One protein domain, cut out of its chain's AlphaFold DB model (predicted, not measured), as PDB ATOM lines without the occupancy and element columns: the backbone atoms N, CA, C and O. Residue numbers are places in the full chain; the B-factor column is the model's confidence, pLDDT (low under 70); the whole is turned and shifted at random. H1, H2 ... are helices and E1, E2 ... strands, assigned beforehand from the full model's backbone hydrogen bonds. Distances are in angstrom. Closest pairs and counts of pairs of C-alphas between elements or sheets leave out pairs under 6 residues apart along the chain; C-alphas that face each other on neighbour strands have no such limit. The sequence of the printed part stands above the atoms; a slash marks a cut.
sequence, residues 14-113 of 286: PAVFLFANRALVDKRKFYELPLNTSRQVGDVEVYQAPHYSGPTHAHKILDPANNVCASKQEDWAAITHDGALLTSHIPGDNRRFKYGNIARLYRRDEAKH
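This is residues 14 to 113 of the 286 residues of an uncharacterized protein of Podospora comata (UniProt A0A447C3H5). What shape do these atoms make? One strongly twisted sheet of six strands has H1 lying across one face, two layers with a helix on one face of a sheet; the loop of residues 88 to 100 and short H3 lie at opposite ends of the longest axis. What is it built of? The 100 printed residues, class mixed, have three named helices and six named strands, in the order H1 E1 E2 E3 E4 E5 H2 E6 H3. The antiparallel sheet runs E1 E6 E2 E3 E4 E5, with a meander, E2 E3 E4 E5, each strand the antiparallel neighbour of the one before. It is compact, radius of gyration of the C-alphas 13.3 A, and spans 46 by 30 by 30 A.

Where is the first helix? H1, residues 14 to 25, is 15.9 A long from C-alpha 14 at (-8.849, 40.614, 84.737). What follows? E1 is residues 30 to 33, E2 44 to 48, E3 57 to 63, E4 68 to 73, E5 77 to 82, H2 83 to 87, E6 101 to 108, 20.8 A long, and H3 110 to 113, to C-alpha 113 at (10.926, 55.664, 93.102).

Which atoms pair the strands? Within hydrogen-bond range are N 31 and O 107 of E1 and E6, 3.0 A, N 44 and O 106 of E2 and E6, 2.8 A, and in the hairpins E2 and E3, N 45 and O 59, 2.9 A, E3 and E4, N 60 and O 70, 2.8 A, and E4 and E5, N 69 and O 81, 2.9 A. Where are the helices? H1 is on the sheet at a height of 8.0 A, only just across the strands at 62 degrees to E2 on the local plane; its closest C-alphas to E3 are those of Ala 20 and Ala 58, 5.3 A. H2 is on the sheet over none of its strands, and H3 is not on it. Are their backbones closed? Every O i to N i+4 pair is within hydrogen-bond range in H2, 6 of 8 in H1, and H3 is too short for one.

How far does it reach? The two farthest C-alphas, of Gly 92 and Lys 112, are 45.7 A apart; the printed part has no cut, and the link H2 to E6 is long. Where is confidence low? Residues 14 to 28, 73 to 76 and 94 to 97 are under 70.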
ATOM      1  N   PRO A  14      -9.742  39.854  85.627       46.06
ATOM      2  CA  PRO A  14      -8.849  40.614  84.737       46.06
ATOM      3  C   PRO A  14      -8.150  41.812  85.414       46.06
ATOM      4  O   PRO A  14      -6.960  42.043  85.194       46.06
ATOM      5  N   ALA A  15      -8.843  42.526  86.306       45.97
ATOM      6  CA  ALA A  15      -8.360  43.731  86.990       45.97
ATOM      7  C   ALA A  15      -7.150  43.507  87.912       45.97
ATOM      8  O   ALA A  15      -6.196  44.288  87.961       45.97
ATOM      9  N   VAL A  16      -7.223  42.443  88.709       48.97
ATOM     10  CA  VAL A  16      -6.285  42.177  89.806       48.97
ATOM     11  C   VAL A  16      -4.991  41.583  89.255       48.97
ATOM     12  O   VAL A  16      -3.896  41.928  89.716       48.97
ATOM     13  N   PHE A  17      -5.111  40.770  88.201       49.25
ATOM     14  CA  PHE A  17      -3.979  40.213  87.466       49.25
ATOM     15  C   PHE A  17      -3.035  41.314  86.964       49.25
ATOM     16  O   PHE A  17      -1.818  41.153  87.008       49.25
ATOM     17  N   LEU A  18      -3.572  42.478  86.581       52.72
ATOM     18  CA  LEU A  18      -2.788  43.630  86.133       52.72
ATOM     19  C   LEU A  18      -1.912  44.246  87.230       52.72
ATOM     20  O   LEU A  18      -0.829  44.727  86.908       52.72
ATOM     21  N   PHE A  19      -2.308  44.247  88.508       51.94
ATOM     22  CA  PHE A  19      -1.478  44.840  89.570       51.94
ATOM     23  C   PHE A  19      -0.372  43.890  90.032       51.94
ATOM     24  O   PHE A  19       0.773  44.322  90.174       51.94
ATOM     25  N   ALA A  20      -0.695  42.600  90.189       52.12
ATOM     26  CA  ALA A  20       0.292  41.560  90.470       52.12
ATOM     27  C   ALA A  20       1.313  41.480  89.329       52.12
ATOM     28  O   ALA A  20       2.512  41.593  89.580       52.12
ATOM     29  N   ASN A  21       0.849  41.433  88.072       53.84
ATOM     30  CA  ASN A  21       1.747  41.492  86.927       53.84
ATOM     31  C   ASN A  21       2.491  42.816  86.867       53.84
ATOM     32  O   ASN A  21       3.671  42.787  86.605       53.84
ATOM     33  N   ARG A  22       1.916  43.982  87.168       54.47
ATOM     34  CA  ARG A  22       2.685  45.241  87.103       54.47
ATOM     35  C   ARG A  22       3.742  45.370  88.202       54.47
ATOM     36  O   ARG A  22       4.791  45.955  87.939       54.47
ATOM     37  N   ALA A  23       3.502  44.824  89.393       52.00
ATOM     38  CA  ALA A  23       4.520  44.702  90.436       52.00
ATOM     39  C   ALA A  23       5.613  43.687  90.043       52.00
ATOM     40  O   ALA A  23       6.792  43.971  90.227       52.00
ATOM     41  N   LEU A  24       5.230  42.562  89.422       54.59
ATOM     42  CA  LEU A  24       6.140  41.536  88.889       54.59
ATOM     43  C   LEU A  24       6.916  41.984  87.631       54.59
ATOM     44  O   LEU A  24       8.055  41.573  87.423       54.59
ATOM     45  N   VAL A  25       6.307  42.819  86.788       52.44
ATOM     46  CA  VAL A  25       6.799  43.264  85.472       52.44
ATOM     47  C   VAL A  25       7.662  44.512  85.616       52.44
ATOM     48  O   VAL A  25       8.643  44.665  84.893       52.44
ATOM     49  N   ASP A  26       7.378  45.387  86.583       62.81
ATOM     50  CA  ASP A  26       8.229  46.540  86.878       62.81
ATOM     51  C   ASP A  26       9.169  46.228  88.054       62.81
ATOM     52  O   ASP A  26       9.194  46.945  89.060       62.81
ATOM     53  N   LYS A  27      10.000  45.180  87.888       61.34
ATOM     54  CA  LYS A  27      11.115  44.812  88.796       61.34
ATOM     55  C   LYS A  27      12.044  45.988  89.137       61.34
ATOM     56  O   LYS A  27      12.863  45.909  90.040       61.34
ATOM     57  N   ARG A  28      11.937  47.108  88.413       60.94
ATOM     58  CA  ARG A  28      12.688  48.344  88.669       60.94
ATOM     59  C   ARG A  28      12.147  49.155  89.854       60.94
ATOM     60  O   ARG A  28      12.793  50.122  90.247       60.94
ATOM     61  N   LYS A  29      10.957  48.837  90.379       78.56
ATOM     62  CA  LYS A  29      10.298  49.594  91.467       78.56
ATOM     63  C   LYS A  29      10.100  48.794  92.745       78.56
ATOM     64  O   LYS A  29       9.944  49.394  93.806       78.56
ATOM     65  N   PHE A  30      10.064  47.476  92.626       87.19
ATOM     66  CA  PHE A  30       9.816  46.569  93.728       87.19
ATOM     67  C   PHE A  30      10.926  45.533  93.782       87.19
ATOM     68  O   PHE A  30      11.336  45.023  92.740       87.19
ATOM     69  N   TYR A  31      11.392  45.236  94.987       90.88
ATOM     70  CA  TYR A  31      12.290  44.118  95.241       90.88
ATOM     71  C   TYR A  31      11.565  43.081  96.089       90.88
ATOM     72  O   TYR A  31      10.706  43.419  96.908       90.88
ATOM     73  N   GLU A  32      11.874  41.818  95.825       93.06
ATOM     74  CA  GLU A  32      11.313  40.698  96.564       93.06
ATOM     75  C   GLU A  32      11.986  40.611  97.934       93.06
ATOM     76  O   GLU A  32      13.200  40.792  98.064       93.06
ATOM     77  N   LEU A  33      11.175  40.386  98.957       94.50
ATOM     78  CA  LEU A  33      11.598  40.198 100.330       94.50
ATOM     79  C   LEU A  33      11.379  38.738 100.734       94.50
ATOM     80  O   LEU A  33      10.375  38.140 100.336       94.50
ATOM     81  N   PRO A  34      12.248  38.182 101.592       96.50
ATOM     82  CA  PRO A  34      11.951  36.941 102.296       96.50
ATOM     83  C   PRO A  34      10.600  37.024 103.022       96.50
ATOM     84  O   PRO A  34      10.295  38.043 103.647       96.50
ATOM     85  N   LEU A  35       9.803  35.952 102.989       93.44
ATOM     86  CA  LEU A  35       8.459  35.927 103.592       93.44
ATOM     87  C   LEU A  35       8.457  36.108 105.121       93.44
ATOM     88  O   LEU A  35       7.435  36.479 105.691       93.44
ATOM     89  N   ASN A  36       9.590  35.869 105.783       95.19
ATOM     90  CA  ASN A  36       9.782  36.105 107.217       95.19
ATOM     91  C   ASN A  36      10.148  37.562 107.559       95.19
ATOM     92  O   ASN A  36      10.325  37.888 108.732       95.19
ATOM     93  N   THR A  37      10.269  38.446 106.564       95.69
ATOM     94  CA  THR A  37      10.555  39.864 106.797       95.69
ATOM     95  C   THR A  37       9.368  40.532 107.485       95.69
ATOM     96  O   THR A  37       8.216  40.322 107.108       95.69
ATOM     97  N   SER A  38       9.639  41.399 108.464       96.31
ATOM     98  CA  SER A  38       8.604  42.220 109.094       96.31
ATOM     99  C   SER A  38       7.872  43.067 108.047       96.31
ATOM    100  O   SER A  38       8.500  43.861 107.330       96.31
ATOM    101  N   ARG A  39       6.546  42.923 108.003       95.25
ATOM    102  CA  ARG A  39       5.646  43.681 107.127       95.25
ATOM    103  C   ARG A  39       5.701  45.173 107.448       95.25
ATOM    104  O   ARG A  39       5.673  45.559 108.616       95.25
ATOM    105  N   GLN A  40       5.728  46.011 106.419       95.50
ATOM    106  CA  GLN A  40       5.673  47.468 106.534       95.50
ATOM    107  C   GLN A  40       4.525  48.044 105.705       95.50
ATOM    108  O   GLN A  40       4.052  47.446 104.737       95.50
ATOM    109  N   VAL A  41       4.074  49.241 106.086       93.56
ATOM    110  CA  VAL A  41       3.089  49.995 105.304       93.56
ATOM    111  C   VAL A  41       3.641  50.228 103.901       93.56
ATOM    112  O   VAL A  41       4.731  50.766 103.730       93.56
ATOM    113  N   GLY A  42       2.870  49.851 102.886       91.00
ATOM    114  CA  GLY A  42       3.265  49.995 101.489       91.00
ATOM    115  C   GLY A  42       3.869  48.755 100.843       91.00
ATOM    116  O   GLY A  42       3.941  48.731  99.608       91.00
ATOM    117  N   ASP A  43       4.216  47.736 101.630       93.88
ATOM    118  CA  ASP A  43       4.576  46.421 101.104       93.88
ATOM    119  C   ASP A  43       3.406  45.817 100.315       93.88
ATOM    120  O   ASP A  43       2.235  46.151 100.526       93.88
ATOM    121  N   VAL A  44       3.731  44.947  99.365       93.31
ATOM    122  CA  VAL A  44       2.768  44.257  98.511       93.31
ATOM    123  C   VAL A  44       2.898  42.760  98.737       93.31
ATOM    124  O   VAL A  44       3.942  42.169  98.468       93.31
ATOM    125  N   GLU A  45       1.818  42.148  99.198       94.06
ATOM    126  CA  GLU A  45       1.701  40.704  99.363       94.06
ATOM    127  C   GLU A  45       1.029  40.107  98.134       94.06
ATOM    128  O   GLU A  45      -0.017  40.588  97.689       94.06
ATOM    129  N   VAL A  46       1.632  39.056  97.584       92.81
ATOM    130  CA  VAL A  46       1.093  38.298  96.458       92.81
ATOM    131  C   VAL A  46       0.695  36.914  96.943       92.81
ATOM    132  O   VAL A  46       1.508  36.163  97.483       92.81
ATOM    133  N   TYR A  47      -0.572  36.593  96.728       91.31
ATOM    134  CA  TYR A  47      -1.226  35.376  97.175       91.31
ATOM    135  C   TYR A  47      -1.298  34.364  96.035       91.31
ATOM    136  O   TYR A  47      -1.544  34.735  94.878       91.31
ATOM    137  N   GLN A  48      -1.099  33.093  96.368       89.31
ATOM    138  CA  GLN A  48      -1.222  31.979  95.437       89.31
ATOM    139  C   GLN A  48      -2.176  30.928  95.996       89.31
ATOM    140  O   GLN A  48      -1.963  30.378  97.080       89.31
ATOM    141  N   ALA A  49      -3.223  30.632  95.229       85.69
ATOM    142  CA  ALA A  49      -4.137  29.547  95.535       85.69
ATOM    143  C   ALA A  49      -3.442  28.183  95.332       85.69
ATOM    144  O   ALA A  49      -2.754  27.998  94.329       85.69
ATOM    145  N   PRO A  50      -3.659  27.193  96.218       81.81
ATOM    146  CA  PRO A  50      -2.977  25.893  96.156       81.81
ATOM    147  C   PRO A  50      -3.280  25.090  94.881       81.81
ATOM    148  O   PRO A  50      -2.494  24.237  94.488       81.81
ATOM    149  N   HIS A  51      -4.403  25.368  94.217       83.75
ATOM    150  CA  HIS A  51      -4.813  24.697  92.980       83.75
ATOM    151  C   HIS A  51      -4.440  25.472  91.705       83.75
ATOM    152  O   HIS A  51      -4.862  25.085  90.618       83.75
ATOM    153  N   TYR A  52      -3.689  26.575  91.818       81.19
ATOM    154  CA  TYR A  52      -3.318  27.415  90.681       81.19
ATOM    155  C   TYR A  52      -1.803  27.655  90.650       81.19
ATOM    156  O   TYR A  52      -1.190  28.051  91.641       81.19
ATOM    157  N   SER A  53      -1.176  27.436  89.494       79.94
ATOM    158  CA  SER A  53       0.280  27.562  89.323       79.94
ATOM    159  C   SER A  53       0.772  29.013  89.201       79.94
ATOM    160  O   SER A  53       1.974  29.245  89.101       79.94
ATOM    161  N   GLY A  54      -0.134  29.995  89.232       76.00
ATOM    162  CA  GLY A  54       0.179  31.417  89.084       76.00
ATOM    163  C   GLY A  54      -0.241  32.293  90.271       76.00
ATOM    164  O   GLY A  54      -1.090  31.899  91.079       76.00
ATOM    165  N   PRO A  55       0.310  33.520  90.367       74.81
ATOM    166  CA  PRO A  55      -0.130  34.507  91.344       74.81
ATOM    167  C   PRO A  55      -1.612  34.811  91.128       74.81
ATOM    168  O   PRO A  55      -2.042  35.155  90.029       74.81
ATOM    169  N   THR A  56      -2.404  34.650  92.181       81.06
ATOM    170  CA  THR A  56      -3.865  34.741  92.105       81.06
ATOM    171  C   THR A  56      -4.347  36.146  92.448       81.06
ATOM    172  O   THR A  56      -5.311  36.641  91.863       81.06
ATOM    173  N   HIS A  57      -3.684  36.807  93.401       87.50
ATOM    174  CA  HIS A  57      -4.110  38.114  93.891       87.50
ATOM    175  C   HIS A  57      -2.948  38.894  94.509       87.50
ATOM    176  O   HIS A  57      -1.997  38.296  95.004       87.50
ATOM    177  N   ALA A  58      -3.033  40.225  94.520       90.44
ATOM    178  CA  ALA A  58      -2.077  41.074  95.225       90.44
ATOM    179  C   ALA A  58      -2.782  42.130  96.082       90.44
ATOM    180  O   ALA A  58      -3.739  42.765  95.630       90.44
ATOM    181  N   HIS A  59      -2.276  42.344  97.294       92.12
ATOM    182  CA  HIS A  59      -2.749  43.373  98.217       92.12
ATOM    183  C   HIS A  59      -1.597  44.281  98.634       92.12
ATOM    184  O   HIS A  59      -0.475  43.829  98.835       92.12
ATOM    185  N   LYS A  60      -1.885  45.572  98.799       92.81
ATOM    186  CA  LYS A  60      -0.979  46.529  99.430       92.81
ATOM    187  C   LYS A  60      -1.273  46.579 100.927       92.81
ATOM    188  O   LYS A  60      -2.417  46.817 101.307       92.81
ATOM    189  N   ILE A  61      -0.258  46.421 101.764       94.12
ATOM    190  CA  ILE A  61      -0.374  46.569 103.215       94.12
ATOM    191  C   ILE A  61      -0.591  48.050 103.543       94.12
ATOM    192  O   ILE A  61       0.165  48.919 103.096       94.12
ATOM    193  N   LEU A  62      -1.649  48.341 104.299       93.50
ATOM    194  CA  LEU A  62      -1.991  49.687 104.758       93.50
ATOM    195  C   LEU A  62      -1.650  49.884 106.232       93.50
ATOM    196  O   LEU A  62      -1.124  50.933 106.584       93.50
ATOM    197  N   ASP A  63      -1.918  48.877 107.062       95.81
ATOM    198  CA  ASP A  63      -1.588  48.882 108.485       95.81
ATOM    199  C   ASP A  63      -1.191  47.464 108.930       95.81
ATOM    200  O   ASP A  63      -2.065  46.612 109.120       95.81
ATOM    201  N   PRO A  64       0.115  47.175 109.078       94.94
ATOM    202  CA  PRO A  64       0.583  45.849 109.461       94.94
ATOM    203  C   PRO A  64       0.216  45.474 110.902       94.94
ATOM    204  O   PRO A  64       0.118  44.284 111.187       94.94
ATOM    205  N   ALA A  65      -0.012  46.440 111.801       95.38
ATOM    206  CA  ALA A  65      -0.360  46.146 113.194       95.38
ATOM    207  C   ALA A  65      -1.773  45.559 113.309       95.38
ATOM    208  O   ALA A  65      -2.016  44.671 114.121       95.38
ATOM    209  N   ASN A  66      -2.679  46.020 112.444       95.69
ATOM    210  CA  ASN A  66      -4.072  45.583 112.391       95.69
ATOM    211  C   ASN A  66      -4.362  44.630 111.214       95.69
ATOM    212  O   ASN A  66      -5.523  44.382 110.903       95.69
ATOM    213  N   ASN A  67      -3.325  44.129 110.527       94.12
ATOM    214  CA  ASN A  67      -3.431  43.338 109.292       94.12
ATOM    215  C   ASN A  67      -4.316  43.981 108.205       94.12
ATOM    216  O   ASN A  67      -4.897  43.285 107.379       94.12
ATOM    217  N   VAL A  68      -4.420  45.309 108.147       94.88
ATOM    218  CA  VAL A  68      -5.250  45.974 107.141       94.88
ATOM    219  C   VAL A  68      -4.489  46.058 105.828       94.88
ATOM    220  O   VAL A  68      -3.378  46.596 105.752       94.88
ATOM    221  N   CYS A  69      -5.111  45.578 104.762       94.06
ATOM    222  CA  CYS A  69      -4.557  45.632 103.419       94.06
ATOM    223  C   CYS A  69      -5.615  46.100 102.421       94.06
ATOM    224  O   CYS A  69      -6.809  46.091 102.702       94.06
ATOM    225  N   ALA A  70      -5.192  46.531 101.241       92.12
ATOM    226  CA  ALA A  70      -6.110  46.936 100.193       92.12
ATOM    227  C   ALA A  70      -5.747  46.313  98.857       92.12
ATOM    228  O   ALA A  70      -4.585  46.335  98.441       92.12
ATOM    229  N   SER A  71      -6.756  45.797  98.164       89.62
ATOM    230  CA  SER A  71      -6.623  45.430  96.760       89.62
ATOM    231  C   SER A  71      -7.154  46.555  95.884       89.62
ATOM    232  O   SER A  71      -8.118  47.253  96.216       89.62
ATOM    233  N   LYS A  72      -6.479  46.772  94.752       79.00
ATOM    234  CA  LYS A  72      -6.959  47.710  93.744       79.00
ATOM    235  C   LYS A  72      -7.994  46.983  92.893       79.00
ATOM    236  O   LYS A  72      -7.629  46.110  92.110       79.00
ATOM    237  N   GLN A  73      -9.260  47.360  93.029       56.38
ATOM    238  CA  GLN A  73     -10.237  47.124  91.973       56.38
ATOM    239  C   GLN A  73     -10.078  48.255  90.945       56.38
ATOM    240  O   GLN A  73      -9.636  49.348  91.306       56.38
ATOM    241  N   GLU A  74     -10.313  47.972  89.665       53.00
ATOM    242  CA  GLU A  74     -10.137  48.919  88.552       53.00
ATOM    243  C   GLU A  74     -10.534  50.371  88.888       53.00
ATOM    244  O   GLU A  74     -11.542  50.632  89.536       53.00
ATOM    245  N   ASP A  75      -9.670  51.293  88.457       54.91
ATOM    246  CA  ASP A  75      -9.755  52.758  88.358       54.91
ATOM    247  C   ASP A  75     -10.447  53.652  89.401       54.91
ATOM    248  O   ASP A  75     -10.221  54.860  89.315       54.91
ATOM    249  N   TRP A  76     -11.168  53.186  90.429       60.47
ATOM    250  CA  TRP A  76     -11.844  54.158  91.312       60.47
ATOM    251  C   TRP A  76     -12.118  53.797  92.778       60.47
ATOM    252  O   TRP A  76     -12.520  54.694  93.516       60.47
ATOM    253  N   ALA A  77     -11.807  52.602  93.287       72.06
ATOM    254  CA  ALA A  77     -11.798  52.396  94.743       72.06
ATOM    255  C   ALA A  77     -10.848  51.277  95.180       72.06
ATOM    256  O   ALA A  77     -10.883  50.162  94.663       72.06
ATOM    257  N   ALA A  78     -10.002  51.571  96.166       82.62
ATOM    258  CA  ALA A  78      -9.272  50.538  96.882       82.62
ATOM    259  C   ALA A  78     -10.236  49.880  97.878       82.62
ATOM    260  O   ALA A  78     -10.793  50.568  98.735       82.62
ATOM    261  N   ILE A  79     -10.444  48.567  97.765       87.81
ATOM    262  CA  ILE A  79     -11.215  47.830  98.770       87.81
ATOM    263  C   ILE A  79     -10.259  47.453  99.885       87.81
ATOM    264  O   ILE A  79      -9.230  46.826  99.637       87.81
ATOM    265  N   THR A  80     -10.621  47.842 101.101       91.88
ATOM    266  CA  THR A  80      -9.881  47.490 102.309       91.88
ATOM    267  C   THR A  80     -10.355  46.131 102.814       91.88
ATOM    268  O   THR A  80     -11.557  45.882 102.885       91.88
ATOM    269  N   HIS A  81      -9.412  45.261 103.152       89.12
ATOM    270  CA  HIS A  81      -9.637  43.923 103.686       89.12
ATOM    271  C   HIS A  81      -8.828  43.745 104.968       89.12
ATOM    272  O   HIS A  81      -7.751  44.325 105.120       89.12
ATOM    273  N   ASP A  82      -9.325  42.889 105.852       92.56
ATOM    274  CA  ASP A  82      -8.509  42.283 106.898       92.56
ATOM    275  C   ASP A  82      -7.688  41.142 106.273       92.56
ATOM    276  O   ASP A  82      -8.237  40.194 105.705       92.56
ATOM    277  N   GLY A  83      -6.366  41.251 106.343       87.62
ATOM    278  CA  GLY A  83      -5.407  40.294 105.799       87.62
ATOM    279  C   GLY A  83      -5.496  38.916 106.451       87.62
ATOM    280  O   GLY A  83      -5.242  37.906 105.785       87.62
ATOM    281  N   ALA A  84      -5.949  38.833 107.706       88.94
ATOM    282  CA  ALA A  84      -6.212  37.547 108.344       88.94
ATOM    283  C   ALA A  84      -7.329  36.789 107.610       88.94
ATOM    284  O   ALA A  84      -7.220  35.584 107.402       88.94
ATOM    285  N   LEU A  85      -8.358  37.486 107.117       87.94
ATOM    286  CA  LEU A  85      -9.457  36.853 106.377       87.94
ATOM    287  C   LEU A  85      -9.035  36.351 104.991       87.94
ATOM    288  O   LEU A  85      -9.633  35.409 104.470       87.94
ATOM    289  N   LEU A  86      -8.006  36.954 104.391       86.25
ATOM    290  CA  LEU A  86      -7.485  36.529 103.088       86.25
ATOM    291  C   LEU A  86      -6.736  35.195 103.171       86.25
ATOM    292  O   LEU A  86      -6.790  34.407 102.224       86.25
ATOM    293  N   THR A  87      -6.080  34.954 104.309       84.12
ATOM    294  CA  THR A  87      -5.317  33.732 104.612       84.12
ATOM    295  C   THR A  87      -6.103  32.715 105.432       84.12
ATOM    296  O   THR A  87      -5.702  31.558 105.507       84.12
ATOM    297  N   SER A  88      -7.220  33.108 106.050       81.25
ATOM    298  CA  SER A  88      -8.022  32.191 106.855       81.25
ATOM    299  C   SER A  88      -8.694  31.122 105.998       81.25
ATOM    300  O   SER A  88      -9.195  31.379 104.899       81.25
ATOM    301  N   HIS A  89      -8.725  29.911 106.541       78.94
ATOM    302  CA  HIS A  89      -9.516  28.819 106.011       78.94
ATOM    303  C   HIS A  89     -11.000  29.083 106.287       78.94
ATOM    304  O   HIS A  89     -11.375  29.334 107.434       78.94
ATOM    305  N   ILE A  90     -11.858  28.997 105.268       76.44
ATOM    306  CA  ILE A  90     -13.306  29.129 105.464       76.44
ATOM    307  C   ILE A  90     -13.819  27.837 106.130       76.44
ATOM    308  O   ILE A  90     -13.696  26.761 105.539       76.44
ATOM    309  N   PRO A  91     -14.385  27.888 107.354       74.62
ATOM    310  CA  PRO A  91     -14.876  26.689 108.030       74.62
ATOM    311  C   PRO A  91     -15.952  25.992 107.188       74.62
ATOM    312  O   PRO A  91     -16.914  26.625 106.759       74.62
ATOM    313  N   GLY A  92     -15.788  24.688 106.950       79.69
ATOM    314  CA  GLY A  92     -16.719  23.884 106.147       79.69
ATOM    315  C   GLY A  92     -16.413  23.824 104.647       79.69
ATOM    316  O   GLY A  92     -17.093  23.089 103.934       79.69
ATOM    317  N   ASP A  93     -15.384  24.526 104.162       73.25
ATOM    318  CA  ASP A  93     -14.897  24.375 102.790       73.25
ATOM    319  C   ASP A  93     -13.385  24.132 102.765       73.25
ATOM    320  O   ASP A  93     -12.579  25.058 102.677       73.25
ATOM    321  N   ASN A  94     -13.014  22.849 102.793       61.44
ATOM    322  CA  ASN A  94     -11.626  22.372 102.819       61.44
ATOM    323  C   ASN A  94     -10.797  22.766 101.581       61.44
ATOM    324  O   ASN A  94      -9.619  22.425 101.489       61.44
ATOM    325  N   ARG A  95     -11.407  23.431 100.591       55.47
ATOM    326  CA  ARG A  95     -10.776  23.798  99.317       55.47
ATOM    327  C   ARG A  95     -10.718  25.303  99.068       55.47
ATOM    328  O   ARG A  95     -10.258  25.708  98.001       55.47
ATOM    329  N   ARG A  96     -11.155  26.153 100.006       59.16
ATOM    330  CA  ARG A  96     -11.226  27.605  99.765       59.16
ATOM    331  C   ARG A  96     -10.575  28.424 100.868       59.16
ATOM    332  O   ARG A  96     -11.239  29.017 101.711       59.16
ATOM    333  N   PHE A  97      -9.261  28.589 100.758       62.97
ATOM    334  CA  PHE A  97      -8.711  29.911 101.041       62.97
ATOM    335  C   PHE A  97      -9.284  30.875 100.004       62.97
ATOM    336  O   PHE A  97      -9.330  30.534  98.820       62.97
ATOM    337  N   LYS A  98      -9.718  32.071 100.415       70.19
ATOM    338  CA  LYS A  98     -10.286  33.029  99.454       70.19
ATOM    339  C   LYS A  98      -9.268  33.393  98.366       70.19
ATOM    340  O   LYS A  98      -9.657  33.544  97.210       70.19
ATOM    341  N   TYR A  99      -7.982  33.465  98.732       78.12
ATOM    342  CA  TYR A  99      -6.882  33.757  97.802       78.12
ATOM    343  C   TYR A  99      -5.617  32.894  97.981       78.12
ATOM    344  O   TYR A  99      -4.726  32.967  97.139       78.12
ATOM    345  N   GLY A 100      -5.549  32.044  99.012       85.94
ATOM    346  CA  GLY A 100      -4.432  31.120  99.251       85.94
ATOM    347  C   GLY A 100      -3.404  31.630 100.259       85.94
ATOM    348  O   GLY A 100      -3.688  32.522 101.055       85.94
ATOM    349  N   ASN A 101      -2.205  31.045 100.217       90.00
ATOM    350  CA  ASN A 101      -1.084  31.461 101.059       90.00
ATOM    351  C   ASN A 101      -0.327  32.621 100.404       90.00
ATOM    352  O   ASN A 101      -0.333  32.775  99.179       90.00
ATOM    353  N   ILE A 102       0.361  33.421 101.221       91.50
ATOM    354  CA  ILE A 102       1.291  34.435 100.718       91.50
ATOM    355  C   ILE A 102       2.456  33.693 100.060       91.50
ATOM    356  O   ILE A 102       3.206  32.990 100.732       91.50
ATOM    357  N   ALA A 103       2.593  33.841  98.747       92.69
ATOM    358  CA  ALA A 103       3.664  33.214  97.983       92.69
ATOM    359  C   ALA A 103       4.874  34.133  97.852       92.69
ATOM    360  O   ALA A 103       6.005  33.658  97.822       92.69
ATOM    361  N   ARG A 104       4.642  35.449  97.745       93.31
ATOM    362  CA  ARG A 104       5.710  36.438  97.570       93.31
ATOM    363  C   ARG A 104       5.391  37.732  98.300       93.31
ATOM    364  O   ARG A 104       4.236  38.162  98.338       93.31
ATOM    365  N   LEU A 105       6.430  38.367  98.823       94.62
ATOM    366  CA  LEU A 105       6.369  39.674  99.460       94.62
ATOM    367  C   LEU A 105       7.270  40.634  98.688       94.62
ATOM    368  O   LEU A 105       8.420  40.316  98.400       94.62
ATOM    369  N   TYR A 106       6.757  41.812  98.364       94.31
ATOM    370  CA  TYR A 106       7.505  42.842  97.657       94.31
ATOM    371  C   TYR A 106       7.500  44.141  98.442       94.31
ATOM    372  O   TYR A 106       6.457  44.570  98.931       94.31
ATOM    373  N   ARG A 107       8.639  44.830  98.470       93.69
ATOM    374  CA  ARG A 107       8.736  46.192  99.003       93.69
ATOM    375  C   ARG A 107       9.064  47.163  97.892       93.69
ATOM    376  O   ARG A 107       9.890  46.890  97.019       93.69
ATOM    377  N   ARG A 108       8.378  48.307  97.895       89.12
ATOM    378  CA  ARG A 108       8.699  49.390  96.968       89.12
ATOM    379  C   ARG A 108       9.995  50.042  97.427       89.12
ATOM    380  O   ARG A 108      10.097  50.478  98.568       89.12
ATOM    381  N   ASP A 109      10.951  50.173  96.519       87.50
ATOM    382  CA  ASP A 109      12.120  51.013  96.759       87.50
ATOM    383  C   ASP A 109      11.693  52.482  96.634       87.50
ATOM    384  O   ASP A 109      11.647  53.051  95.538       87.50
ATOM    385  N   GLU A 110      11.269  53.079  97.751       78.88
ATOM    386  CA  GLU A 110      10.824  54.472  97.764       78.88
ATOM    387  C   GLU A 110      11.941  55.437  97.371       78.88
ATOM    388  O   GLU A 110      11.659  56.433  96.705       78.88
ATOM    389  N   ALA A 111      13.198  55.135  97.710       78.88
ATOM    390  CA  ALA A 111      14.340  55.960  97.338       78.88
ATOM    391  C   ALA A 111      14.490  56.007  95.811       78.88
ATOM    392  O   ALA A 111      14.434  57.095  95.228       78.88
ATOM    393  N   LYS A 112      14.537  54.846  95.143       80.56
ATOM    394  CA  LYS A 112      14.597  54.774  93.670       80.56
ATOM    395  C   LYS A 112      13.339  55.314  93.004       80.56
ATOM    396  O   LYS A 112      13.406  55.950  91.948       80.56
ATOM    397  N   HIS A 113      12.168  55.085  93.599       77.88
ATOM    398  CA  HIS A 113      10.926  55.664  93.102       77.88
ATOM    399  C   HIS A 113      11.000  57.197  93.134       77.88
ATOM    400  O   HIS A 113      10.741  57.855  92.125       77.88
TER     401      HIS A 113